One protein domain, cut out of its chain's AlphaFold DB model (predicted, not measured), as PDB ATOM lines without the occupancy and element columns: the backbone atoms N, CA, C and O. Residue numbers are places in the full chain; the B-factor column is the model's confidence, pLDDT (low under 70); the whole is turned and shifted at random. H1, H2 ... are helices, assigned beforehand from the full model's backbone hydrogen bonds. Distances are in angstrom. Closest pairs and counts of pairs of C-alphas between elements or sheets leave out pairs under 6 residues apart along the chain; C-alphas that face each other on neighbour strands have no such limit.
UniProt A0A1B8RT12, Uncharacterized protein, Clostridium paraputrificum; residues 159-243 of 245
ATOM      1  N   PHE A 159     151.622 165.119 110.425       78.44
ATOM      2  CA  PHE A 159     151.674 164.931 108.965       78.44
ATOM      3  C   PHE A 159     152.174 163.546 108.524       78.44
ATOM      4  O   PHE A 159     152.122 163.232 107.333       78.44
ATOM      5  N   LYS A 160     152.644 162.689 109.443       86.19
ATOM      6  CA  LYS A 160     152.972 161.297 109.100       86.19
ATOM      7  C   LYS A 160     151.691 160.515 108.817       86.19
ATOM      8  O   LYS A 160     150.666 160.711 109.468       86.19
ATOM      9  N   LYS A 161     151.777 159.599 107.853       90.06
ATOM     10  CA  LYS A 161     150.694 158.667 107.523       90.06
ATOM     11  C   LYS A 161     150.399 157.742 108.698       90.06
ATOM     12  O   LYS A 161     151.322 157.328 109.406       90.06
ATOM     13  N   ILE A 162     149.127 157.397 108.867       89.81
ATOM     14  CA  ILE A 162     148.692 156.467 109.907       89.81
ATOM     15  C   ILE A 162     149.296 155.069 109.700       89.81
ATOM     16  O   ILE A 162     149.547 154.614 108.581       89.81
ATOM     17  N   GLY A 163     149.543 154.370 110.804       89.06
ATOM     18  CA  GLY A 163     150.086 153.018 110.804       89.06
ATOM     19  C   GLY A 163     149.051 151.950 110.439       89.06
ATOM     20  O   GLY A 163     147.840 152.168 110.470       89.06
ATOM     21  N   LYS A 164     149.531 150.729 110.174       89.62
ATOM     22  CA  LYS A 164     148.683 149.576 109.806       89.62
ATOM     23  C   LYS A 164     147.554 149.303 110.804       89.62
ATOM     24  O   LYS A 164     146.453 148.985 110.382       89.62
ATOM     25  N   VAL A 165     147.815 149.453 112.104       89.44
ATOM     26  CA  VAL A 165     146.810 149.225 113.160       89.44
ATOM     27  C   VAL A 165     145.643 150.204 113.026       89.44
ATOM     28  O   VAL A 165     144.491 149.790 113.060       89.44
ATOM     29  N   GLN A 166     145.930 151.488 112.813       91.81
ATOM     30  CA  GLN A 166     144.920 152.535 112.645       91.81
ATOM     31  C   GLN A 166     144.091 152.317 111.370       91.81
ATOM     32  O   GLN A 166     142.870 152.460 111.395       91.81
ATOM     33  N   ILE A 167     144.735 151.891 110.278       92.06
ATOM     34  CA  ILE A 167     144.049 151.521 109.028       92.06
ATOM     35  C   ILE A 167     143.099 150.340 109.265       92.06
ATOM     36  O   ILE A 167     141.946 150.388 108.842       92.06
ATOM     37  N   SER A 168     143.552 149.297 109.972       91.06
ATOM     38  CA  SER A 168     142.716 148.141 110.313       91.06
ATOM     39  C   SER A 168     141.499 148.526 111.153       91.06
ATOM     40  O   SER A 168     140.422 147.984 110.926       91.06
ATOM     41  N   VAL A 169     141.643 149.470 112.090       93.25
ATOM     42  CA  VAL A 169     140.513 149.976 112.888       93.25
ATOM     43  C   VAL A 169     139.479 150.660 111.992       93.25
ATOM     44  O   VAL A 169     138.294 150.349 112.091       93.25
ATOM     45  N   ILE A 170     139.913 151.544 111.087       93.69
ATOM     46  CA  ILE A 170     139.006 152.233 110.157       93.69
ATOM     47  C   ILE A 170     138.277 151.233 109.252       93.69
ATOM     48  O   ILE A 170     137.051 151.296 109.144       93.69
ATOM     49  N   ARG A 171     139.007 150.283 108.649       93.62
ATOM     50  CA  ARG A 171     138.400 149.240 107.806       93.62
ATOM     51  C   ARG A 171     137.388 148.403 108.570       93.62
ATOM     52  O   ARG A 171     136.288 148.207 108.070       93.62
ATOM     53  N   GLY A 172     137.711 147.991 109.796       93.06
ATOM     54  CA  GLY A 172     136.798 147.205 110.624       93.06
ATOM     55  C   GLY A 172     135.463 147.912 110.865       93.06
ATOM     56  O   GLY A 172     134.412 147.293 110.730       93.06
ATOM     57  N   ILE A 173     135.481 149.222 111.148       92.62
ATOM     58  CA  ILE A 173     134.241 149.988 111.351       92.62
ATOM     59  C   ILE A 173     133.470 150.157 110.033       92.62
ATOM     60  O   ILE A 173     132.242 150.062 110.023       92.62
ATOM     61  N   LEU A 174     134.160 150.393 108.912       93.19
ATOM     62  CA  LEU A 174     133.514 150.477 107.598       93.19
ATOM     63  C   LEU A 174     132.843 149.149 107.225       93.19
ATOM     64  O   LEU A 174     131.672 149.152 106.861       93.19
ATOM     65  N   GLU A 175     133.522 148.018 107.398       92.56
ATOM     66  CA  GLU A 175     132.958 146.687 107.145       92.56
ATOM     67  C   GLU A 175     131.735 146.408 108.033       92.56
ATOM     68  O   GLU A 175     130.675 146.015 107.540       92.56
ATOM     69  N   GLU A 176     131.843 146.680 109.337       90.62
ATOM     70  CA  GLU A 176     130.770 146.481 110.322       90.62
ATOM     71  C   GLU A 176     129.519 147.320 110.013       90.62
ATOM     72  O   GLU A 176     128.386 146.867 110.203       90.62
ATOM     73  N   THR A 177     129.718 148.540 109.513       91.25
ATOM     74  CA  THR A 177     128.641 149.489 109.194       91.25
ATOM     75  C   THR A 177     128.188 149.442 107.736       91.25
ATOM     76  O   THR A 177     127.325 150.231 107.348       91.25
ATOM     77  N   GLN A 178     128.740 148.526 106.928       89.62
ATOM     78  CA  GLN A 178     128.535 148.464 105.473       89.62
ATOM     79  C   GLN A 178     128.855 149.800 104.771       89.62
ATOM     80  O   GLN A 178     128.185 150.213 103.821       89.62
ATOM     81  N   GLY A 179     129.860 150.510 105.282       87.94
ATOM     82  CA  GLY A 179     130.371 151.759 104.746       87.94
ATOM     83  C   GLY A 179     131.206 151.557 103.482       87.94
ATOM     84  O   GLY A 179     131.913 150.570 103.320       87.94
ATOM     85  N   ASP A 180     131.131 152.539 102.590       91.00
ATOM     86  CA  ASP A 180     131.874 152.589 101.331       91.00
ATOM     87  C   ASP A 180     133.221 153.300 101.556       91.00
ATOM     88  O   ASP A 180     133.246 154.475 101.945       91.00
ATOM     89  N   GLU A 181     134.326 152.571 101.357       90.12
ATOM     90  CA  GLU A 181     135.688 153.074 101.575       90.12
ATOM     91  C   GLU A 181     136.015 154.249 100.645       90.12
ATOM     92  O   GLU A 181     136.537 155.257 101.114       90.12
ATOM     93  N   GLU A 182     135.645 154.187  99.363       89.75
ATOM     94  CA  GLU A 182     135.927 155.265  98.406       89.75
ATOM     95  C   GLU A 182     135.189 156.550  98.784       89.75
ATOM     96  O   GLU A 182     135.766 157.639  98.789       89.75
ATOM     97  N   LYS A 183     133.909 156.450  99.161       90.25
ATOM     98  CA  LYS A 183     133.143 157.618  99.626       90.25
ATOM     99  C   LYS A 183     133.700 158.187 100.921       90.25
ATOM    100  O   LYS A 183     133.646 159.400 101.117       90.25
ATOM    101  N   PHE A 184     134.205 157.333 101.809       91.62
ATOM    102  CA  PHE A 184     134.843 157.780 103.038       91.62
ATOM    103  C   PHE A 184     136.153 158.518 102.747       91.62
ATOM    104  O   PHE A 184     136.306 159.653 103.189       91.62
ATOM    105  N   CYS A 185     137.041 157.940 101.937       89.56
ATOM    106  CA  CYS A 185     138.289 158.572 101.503       89.56
ATOM    107  C   CYS A 185     138.031 159.938 100.843       89.56
ATOM    108  O   CYS A 185     138.597 160.946 101.267       89.56
ATOM    109  N   ASN A 186     137.061 160.007  99.924       88.81
ATOM    110  CA  ASN A 186     136.641 161.258  99.284       88.81
ATOM    111  C   ASN A 186     136.113 162.303 100.281       88.81
ATOM    112  O   ASN A 186     136.360 163.495 100.113       88.81
ATOM    113  N   HIS A 187     135.399 161.880 101.329       87.69
ATOM    114  CA  HIS A 187     134.900 162.784 102.369       87.69
ATOM    115  C   HIS A 187     136.026 163.388 103.218       87.69
ATOM    116  O   HIS A 187     135.932 164.542 103.629       87.69
ATOM    117  N   ILE A 188     137.090 162.619 103.458       87.75
ATOM    118  CA  ILE A 188     138.289 163.079 104.170       87.75
ATOM    119  C   ILE A 188     139.227 163.877 103.241       87.75
ATOM    120  O   ILE A 188     140.071 164.631 103.718       87.75
ATOM    121  N   GLY A 189     139.053 163.768 101.920       87.06
ATOM    122  CA  GLY A 189     139.884 164.441 100.920       87.06
ATOM    123  C   GLY A 189     141.187 163.699 100.618       87.06
ATOM    124  O   GLY A 189     142.194 164.333 100.306       87.06
ATOM    125  N   VAL A 190     141.180 162.369 100.739       88.25
ATOM    126  CA  VAL A 190     142.319 161.490 100.436       88.25
ATOM    127  C   VAL A 190     141.928 160.453  99.387       88.25
ATOM    128  O   VAL A 190     140.765 160.073  99.295       88.25
ATOM    129  N   ASP A 191     142.903 159.959  98.623       82.69
ATOM    130  CA  ASP A 191     142.644 158.955  97.583       82.69
ATOM    131  C   ASP A 191     142.382 157.560  98.176       82.69
ATOM    132  O   ASP A 191     141.584 156.789  97.645       82.69
ATOM    133  N   ARG A 192     143.071 157.211  99.274       91.81
ATOM    134  CA  ARG A 192     142.980 155.906  99.956       91.81
ATOM    135  C   ARG A 192     143.220 156.040 101.459       91.81
ATOM    136  O   ARG A 192     143.813 157.016 101.918       91.81
ATOM    137  N   LEU A 193     142.849 155.014 102.227       89.50
ATOM    138  CA  LEU A 193     143.033 154.993 103.684       89.50
ATOM    139  C   LEU A 193     144.503 155.116 104.114       89.50
ATOM    140  O   LEU A 193     144.796 155.722 105.142       89.50
ATOM    141  N   GLU A 194     145.439 154.577 103.329       91.62
ATOM    142  CA  GLU A 194     146.882 154.681 103.582       91.62
ATOM    143  C   GLU A 194     147.421 156.115 103.470       91.62
ATOM    144  O   GLU A 194     148.549 156.381 103.889       91.62
ATOM    145  N   ASP A 195     146.656 157.027 102.871       89.81
ATOM    146  CA  ASP A 195     147.043 158.418 102.659       89.81
ATOM    147  C   ASP A 195     146.541 159.347 103.788       89.81
ATOM    148  O   ASP A 195     146.907 160.522 103.824       89.81
ATOM    149  N   ILE A 196     145.793 158.813 104.763       90.00
ATOM    150  CA  ILE A 196     145.354 159.539 105.964       90.00
ATOM    151  C   ILE A 196     146.560 159.867 106.856       90.00
ATOM    152  O   ILE A 196     147.385 159.004 107.165       90.00
ATOM    153  N   CYS A 197     146.643 161.117 107.310       91.31
ATOM    154  CA  CYS A 197     147.672 161.574 108.242       91.31
ATOM    155  C   CYS A 197     147.215 161.437 109.705       91.31
ATOM    156  O   CYS A 197     146.020 161.474 110.004       91.31
ATOM    157  N   ASN A 198     148.157 161.314 110.645       87.56
ATOM    158  CA  ASN A 198     147.864 161.160 112.077       87.56
ATOM    159  C   ASN A 198     146.992 162.288 112.640       87.56
ATOM    160  O   ASN A 198     146.139 162.026 113.485       87.56
ATOM    161  N   LYS A 199     147.156 163.519 112.147       86.75
ATOM    162  CA  LYS A 199     146.320 164.665 112.536       86.75
ATOM    163  C   LYS A 199     144.835 164.475 112.187       86.75
ATOM    164  O   LYS A 199     143.975 164.987 112.896       86.75
ATOM    165  N   ASP A 200     144.538 163.731 111.120       88.62
ATOM    166  CA  ASP A 200     143.184 163.539 110.585       88.62
ATOM    167  C   ASP A 200     142.519 162.280 111.173       88.62
ATOM    168  O   ASP A 200     141.296 162.127 111.139       88.62
ATOM    169  N   TYR A 201     143.308 161.387 111.780       91.94
ATOM    170  CA  TYR A 201     142.833 160.134 112.370       91.94
ATOM    171  C   TYR A 201     141.766 160.311 113.471       91.94
ATOM    172  O   TYR A 201     140.751 159.609 113.419       91.94
ATOM    173  N   PRO A 202     141.896 161.248 114.438       91.19
ATOM    174  CA  PRO A 202     140.855 161.466 115.445       91.19
ATOM    175  C   PRO A 202     139.520 161.909 114.837       91.19
ATOM    176  O   PRO A 202     138.457 161.482 115.291       91.19
ATOM    177  N   PHE A 203     139.568 162.739 113.790       90.62
ATOM    178  CA  PHE A 203     138.376 163.161 113.058       90.62
ATOM    179  C   PHE A 203     137.723 161.972 112.339       90.62
ATOM    180  O   PHE A 203     136.517 161.763 112.478       90.62
ATOM    181  N   CYS A 204     138.528 161.139 111.672       91.19
ATOM    182  CA  CYS A 204     138.068 159.911 111.021       91.19
ATOM    183  C   CYS A 204     137.324 158.984 111.996       91.19
ATOM    184  O   CYS A 204     136.211 158.548 111.700       91.19
ATOM    185  N   LEU A 205     137.899 158.718 113.175       92.81
ATOM    186  CA  LEU A 205     137.261 157.869 114.187       92.81
ATOM    187  C   LEU A 205     135.936 158.447 114.683       92.81
ATOM    188  O   LEU A 205     134.964 157.711 114.832       92.81
ATOM    189  N   LYS A 206     135.877 159.762 114.915       92.12
ATOM    190  CA  LYS A 206     134.657 160.425 115.386       92.12
ATOM    191  C   LYS A 206     133.508 160.284 114.385       92.12
ATOM    192  O   LYS A 206     132.385 159.971 114.785       92.12
ATOM    193  N   GLU A 207     133.780 160.499 113.100       89.81
ATOM    194  CA  GLU A 207     132.770 160.367 112.044       89.81
ATOM    195  C   GLU A 207     132.310 158.914 111.863       89.81
ATOM    196  O   GLU A 207     131.112 158.649 111.727       89.81
ATOM    197  N   LEU A 208     133.240 157.957 111.915       92.50
ATOM    198  CA  LEU A 208     132.923 156.533 111.803       92.50
ATOM    199  C   LEU A 208     132.107 156.023 112.995       92.50
ATOM    200  O   LEU A 208     131.123 155.313 112.796       92.50
ATOM    201  N   GLU A 209     132.442 156.436 114.217       91.12
ATOM    202  CA  GLU A 209     131.692 156.037 115.412       91.12
ATOM    203  C   GLU A 209     130.272 156.619 115.402       91.12
ATOM    204  O   GLU A 209     129.298 155.936 115.725       91.12
ATOM    205  N   LYS A 210     130.116 157.866 114.939       90.50
ATOM    206  CA  LYS A 210     128.791 158.466 114.742       90.50
ATOM    207  C   LYS A 210     127.957 157.658 113.743       90.50
ATOM    208  O   LYS A 210     126.811 157.316 114.046       90.50
ATOM    209  N   LYS A 211     128.539 157.293 112.593       88.38
ATOM    210  CA  LYS A 211     127.883 156.422 111.602       88.38
ATOM    211  C   LYS A 211     127.531 155.056 112.181       88.38
ATOM    212  O   LYS A 211     126.442 154.554 111.915       88.38
ATOM    213  N   LYS A 212     128.405 154.475 113.006       91.06
ATOM    214  CA  LYS A 212     128.167 153.195 113.683       91.06
ATOM    215  C   LYS A 212     126.945 153.251 114.596       91.06
ATOM    216  O   LYS A 212     126.067 152.389 114.509       91.06
ATOM    217  N   VAL A 213     126.817 154.304 115.404       91.19
ATOM    218  CA  VAL A 213     125.638 154.516 116.258       91.19
ATOM    219  C   VAL A 213     124.358 154.663 115.426       91.19
ATOM    220  O   VAL A 213     123.329 154.066 115.757       91.19
ATOM    221  N   GLU A 214     124.400 155.445 114.346       91.31
ATOM    222  CA  GLU A 214     123.254 155.637 113.448       91.31
ATOM    223  C   GLU A 214     122.849 154.334 112.740       91.31
ATOM    224  O   GLU A 214     121.659 154.011 112.668       91.31
ATOM    225  N   TYR A 215     123.831 153.547 112.296       92.31
ATOM    226  CA  TYR A 215     123.623 152.246 111.672       92.31
ATOM    227  C   TYR A 215     122.881 151.286 112.608       92.31
ATOM    228  O   TYR A 215     121.837 150.751 112.229       92.31
ATOM    229  N   TYR A 216     123.330 151.124 113.856       90.94
ATOM    230  CA  TYR A 216     122.656 150.225 114.801       90.94
ATOM    231  C   TYR A 216     121.251 150.675 115.175       90.94
ATOM    232  O   TYR A 216     120.353 149.839 115.294       90.94
ATOM    233  N   LYS A 217     121.032 151.987 115.324       92.25
ATOM    234  CA  LYS A 217     119.681 152.525 115.533       92.25
ATOM    235  C   LYS A 217     118.765 152.138 114.373       92.25
ATOM    236  O   LYS A 217     117.668 151.636 114.610       92.25
ATOM    237  N   LYS A 218     119.238 152.290 113.132       92.06
ATOM    238  CA  LYS A 218     118.481 151.919 111.931       92.06
ATOM    239  C   LYS A 218     118.204 150.414 111.869       92.06
ATOM    240  O   LYS A 218     117.065 150.028 111.621       92.06
ATOM    241  N   GLN A 219     119.197 149.569 112.152       90.06
ATOM    242  CA  GLN A 219     119.020 148.111 112.176       90.06
ATOM    243  C   GLN A 219     117.997 147.668 113.229       90.06
ATOM    244  O   GLN A 219     117.151 146.814 112.957       90.06
ATOM    245  N   LYS A 220     118.020 148.289 114.415       92.12
ATOM    246  CA  LYS A 220     117.042 148.018 115.473       92.12
ATOM    247  C   LYS A 220     115.622 148.390 115.039       92.12
ATOM    248  O   LYS A 220     114.727 147.559 115.164       92.12
ATOM    249  N   MET A 221     115.432 149.578 114.460       91.75
ATOM    250  CA  MET A 221     114.122 150.011 113.952       91.75
ATOM    251  C   MET A 221     113.597 149.086 112.845       91.75
ATOM    252  O   MET A 221     112.427 148.714 112.863       91.75
ATOM    253  N   ILE A 222     114.460 148.662 111.912       90.44
ATOM    254  CA  ILE A 222     114.090 147.712 110.849       90.44
ATOM    255  C   ILE A 222     113.661 146.364 111.448       90.44
ATOM    256  O   ILE A 222     112.664 145.786 111.018       90.44
ATOM    257  N   SER A 223     114.394 145.864 112.445       89.62
ATOM    258  CA  SER A 223     114.064 144.613 113.138       89.62
ATOM    259  C   SER A 223     112.712 144.692 113.858       89.62
ATOM    260  O   SER A 223     111.903 143.770 113.760       89.62
ATOM    261  N   GLU A 224     112.429 145.807 114.535       91.81
ATOM    262  CA  GLU A 224     111.152 146.043 115.219       91.81
ATOM    263  C   GLU A 224     109.976 146.138 114.234       91.81
ATOM    264  O   GLU A 224     108.946 145.500 114.453       91.81
ATOM    265  N   GLN A 225     110.144 146.850 113.114       88.88
ATOM    266  CA  GLN A 225     109.122 146.951 112.065       88.88
ATOM    267  C   GLN A 225     108.811 145.597 111.419       88.88
ATOM    268  O   GLN A 225     107.642 145.274 111.219       88.88
ATOM    269  N   LYS A 226     109.836 144.778 111.138       90.19
ATOM    270  CA  LYS A 226     109.640 143.426 110.592       90.19
ATOM    271  C   LYS A 226     108.828 142.543 111.535       90.19
ATOM    272  O   LYS A 226     107.885 141.902 111.091       90.19
ATOM    273  N   LYS A 227     109.131 142.570 112.837       89.94
ATOM    274  CA  LYS A 227     108.365 141.813 113.841       89.94
ATOM    275  C   LYS A 227     106.899 142.242 113.896       89.94
ATOM    276  O   LYS A 227     106.023 141.389 113.981       89.94
ATOM    277  N   GLN A 228     106.632 143.548 113.825       87.88
ATOM    278  CA  GLN A 228     105.262 144.070 113.795       87.88
ATOM    279  C   GLN A 228     104.512 143.642 112.526       87.88
ATOM    280  O   GLN A 228     103.357 143.238 112.615       87.88
ATOM    281  N   GLN A 229     105.169 143.678 111.361       85.31
ATOM    282  CA  GLN A 229     104.579 143.215 110.100       85.31
ATOM    283  C   GLN A 229     104.288 141.712 110.112       85.31
ATOM    284  O   GLN A 229     103.199 141.310 109.718       85.31
ATOM    285  N   GLU A 230     105.213 140.885 110.604       89.19
ATOM    286  CA  GLU A 230     105.008 139.436 110.739       89.19
ATOM    287  C   GLU A 230     103.860 139.103 111.699       89.19
ATOM    288  O   GLU A 230     103.076 138.194 111.436       89.19
ATOM    289  N   GLN A 231     103.740 139.839 112.807       87.81
ATOM    290  CA  GLN A 231     102.644 139.650 113.754       87.81
ATOM    291  C   GLN A 231     101.296 140.047 113.142       87.81
ATOM    292  O   GLN A 231     100.337 139.287 113.236       87.81
ATOM    293  N   PHE A 232     101.238 141.192 112.461       87.19
ATOM    294  CA  PHE A 232     100.032 141.642 111.769       87.19
ATOM    295  C   PHE A 232      99.608 140.673 110.653       87.19
ATOM    296  O   PHE A 232      98.423 140.378 110.512       87.19
ATOM    297  N   GLN A 233     100.570 140.124 109.905       85.44
ATOM    298  CA  GLN A 233     100.318 139.122 108.869       85.44
ATOM    299  C   GLN A 233      99.731 137.829 109.458       85.44
ATOM    300  O   GLN A 233      98.730 137.332 108.950       85.44
ATOM    301  N   LYS A 234     100.281 137.333 110.578       86.56
ATOM    302  CA  LYS A 234      99.728 136.168 111.293       86.56
ATOM    303  C   LYS A 234      98.310 136.409 111.814       86.56
ATOM    304  O   LYS A 234      97.482 135.508 111.772       86.56
ATOM    305  N   GLU A 235      98.019 137.614 112.307       84.75
ATOM    306  CA  GLU A 235      96.671 137.986 112.761       84.75
ATOM    307  C   GLU A 235      95.659 138.072 111.605       84.75
ATOM    308  O   GLU A 235      94.479 137.786 111.804       84.75
ATOM    309  N   LEU A 236      96.101 138.461 110.405       80.12
ATOM    310  CA  LEU A 236      95.290 138.453 109.184       80.12
ATOM    311  C   LEU A 236      95.001 137.030 108.694       80.12
ATOM    312  O   LEU A 236      93.849 136.732 108.390       80.12
ATOM    313  N   GLU A 237      96.014 136.163 108.661       83.25
ATOM    314  CA  GLU A 237      95.879 134.753 108.260       83.25
ATOM    315  C   GLU A 237      94.940 133.989 109.206       83.25
ATOM    316  O   GLU A 237      93.996 133.353 108.746       83.25
ATOM    317  N   ALA A 238      95.095 134.165 110.524       77.50
ATOM    318  CA  ALA A 238      94.201 133.559 111.516       77.50
ATOM    319  C   ALA A 238      92.733 134.011 111.363       77.50
ATOM    320  O   ALA A 238      91.813 133.242 111.616       77.50
ATOM    321  N   LYS A 239      92.496 135.256 110.924       74.00
ATOM    322  CA  LYS A 239      91.141 135.774 110.659       74.00
ATOM    323  C   LYS A 239      90.549 135.299 109.330       74.00
ATOM    324  O   LYS A 239      89.334 135.366 109.175       74.00
ATOM    325  N   GLN A 240      91.376 134.889 108.369       65.56
ATOM    326  CA  GLN A 240      90.919 134.334 107.091       65.56
ATOM    327  C   GLN A 240      90.550 132.850 107.222       65.56
ATOM    328  O   GLN A 240      89.547 132.442 106.645       65.56
ATOM    329  N   GLU A 241      91.278 132.079 108.039       59.38
ATOM    330  CA  GLU A 241      90.931 130.681 108.353       59.38
ATOM    331  C   GLU A 241      89.583 130.552 109.096       59.38
ATOM    332  O   GLU A 241      88.851 129.592 108.874       59.38
ATOM    333  N   ASP A 242      89.200 131.550 109.902       58.53
ATOM    334  CA  ASP A 242      87.903 131.598 110.606       58.53
ATOM    335  C   ASP A 242      86.685 131.863 109.680       58.53
ATOM    336  O   ASP A 242      85.542 131.754 110.126       58.53
ATOM    337  N   PHE A 243      86.893 132.222 108.404       56.31
ATOM    338  CA  PHE A 243      85.825 132.565 107.443       56.31
ATOM    339  C   PHE A 243      85.563 131.498 106.358       56.31
ATOM    340  O   PHE A 243      84.621 131.663 105.583       56.31
TER     341      PHE A 243
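What this domain is: This is residues 159 to 243 of the 245 residues of an uncharacterized protein of Clostridium paraputrificum (UniProt A0A1B8RT12). A small compact head sits at one end of one very long helix, H3, whose residues 217 to 241 stick out from the head as a long arm, together with the last two printed residues. In the head, H1 lies beside the first turns of H3, residues 201 to 212, and runs the same way; the short helix H2 and a loop of 12 residues, 189 to 200, fill out the rest. The printed part has 85 residues with three named helices, H1, H2 and H3 in that order, and no named strand; the class is all helix. The whole is extended, with a radius of gyration of the C-alphas of 20.7 A, and spans 73 by 19 by 18 A, the arm making the length.

Where its parts are: Start at Phe 159 and go on to C-alpha 164 at (148.683, 149.576, 109.806), where H1 begins; it covers residues 164 to 176 and is 18.2 A long from first to last C-alpha. Next look for H2, residues 181 to 188, 10.7 A from first to last C-alpha. Then find C-alpha 201 at (142.833, 160.134, 112.370); from there H3 runs through residues 201 to 241 to C-alpha 241 at (90.931, 130.681, 108.353), 59.8 A away.

How they stand to each other: Look first at Ile 173 and Leu 208, whose C-alphas, 6.7 A apart, are the closest of H1 and H3. These two helices touch, at a shallow tilt of 21 degrees, and run the same way; H3 touches H1 with residues 201 to 212 alone. H1 and H2 are close but not clearly touching, the closest C-alphas being those of Leu 174 and Glu 181, 6.9 A apart. They run opposite ways at a steep tilt of 67 degrees. H2 and H3 are also close but not clearly touching: their closest C-alphas, of Ile 188 and Cys 204, are 7.6 A apart. Their tilt is steep, 49 degrees, and they run opposite ways. In the backbones of H1, H2 and H3 you will find every O i to N i+4 pair within hydrogen-bond range.

The domain as a whole: The two C-alphas farthest apart, those of Phe 159 and Phe 243, are 73.4 A apart. Residues 217 to 243 stand free; the body without them has 58 residues and spans 33 by 19 by 16 A. The link from H1 to H2 is tight, with 4 residues, and the link from H2 to H3 is long, with 12. The printed part has no cut. Read the B-factor column for pLDDT: the mean of the printed part is 88.0, and residues 240 to 243 are under 70.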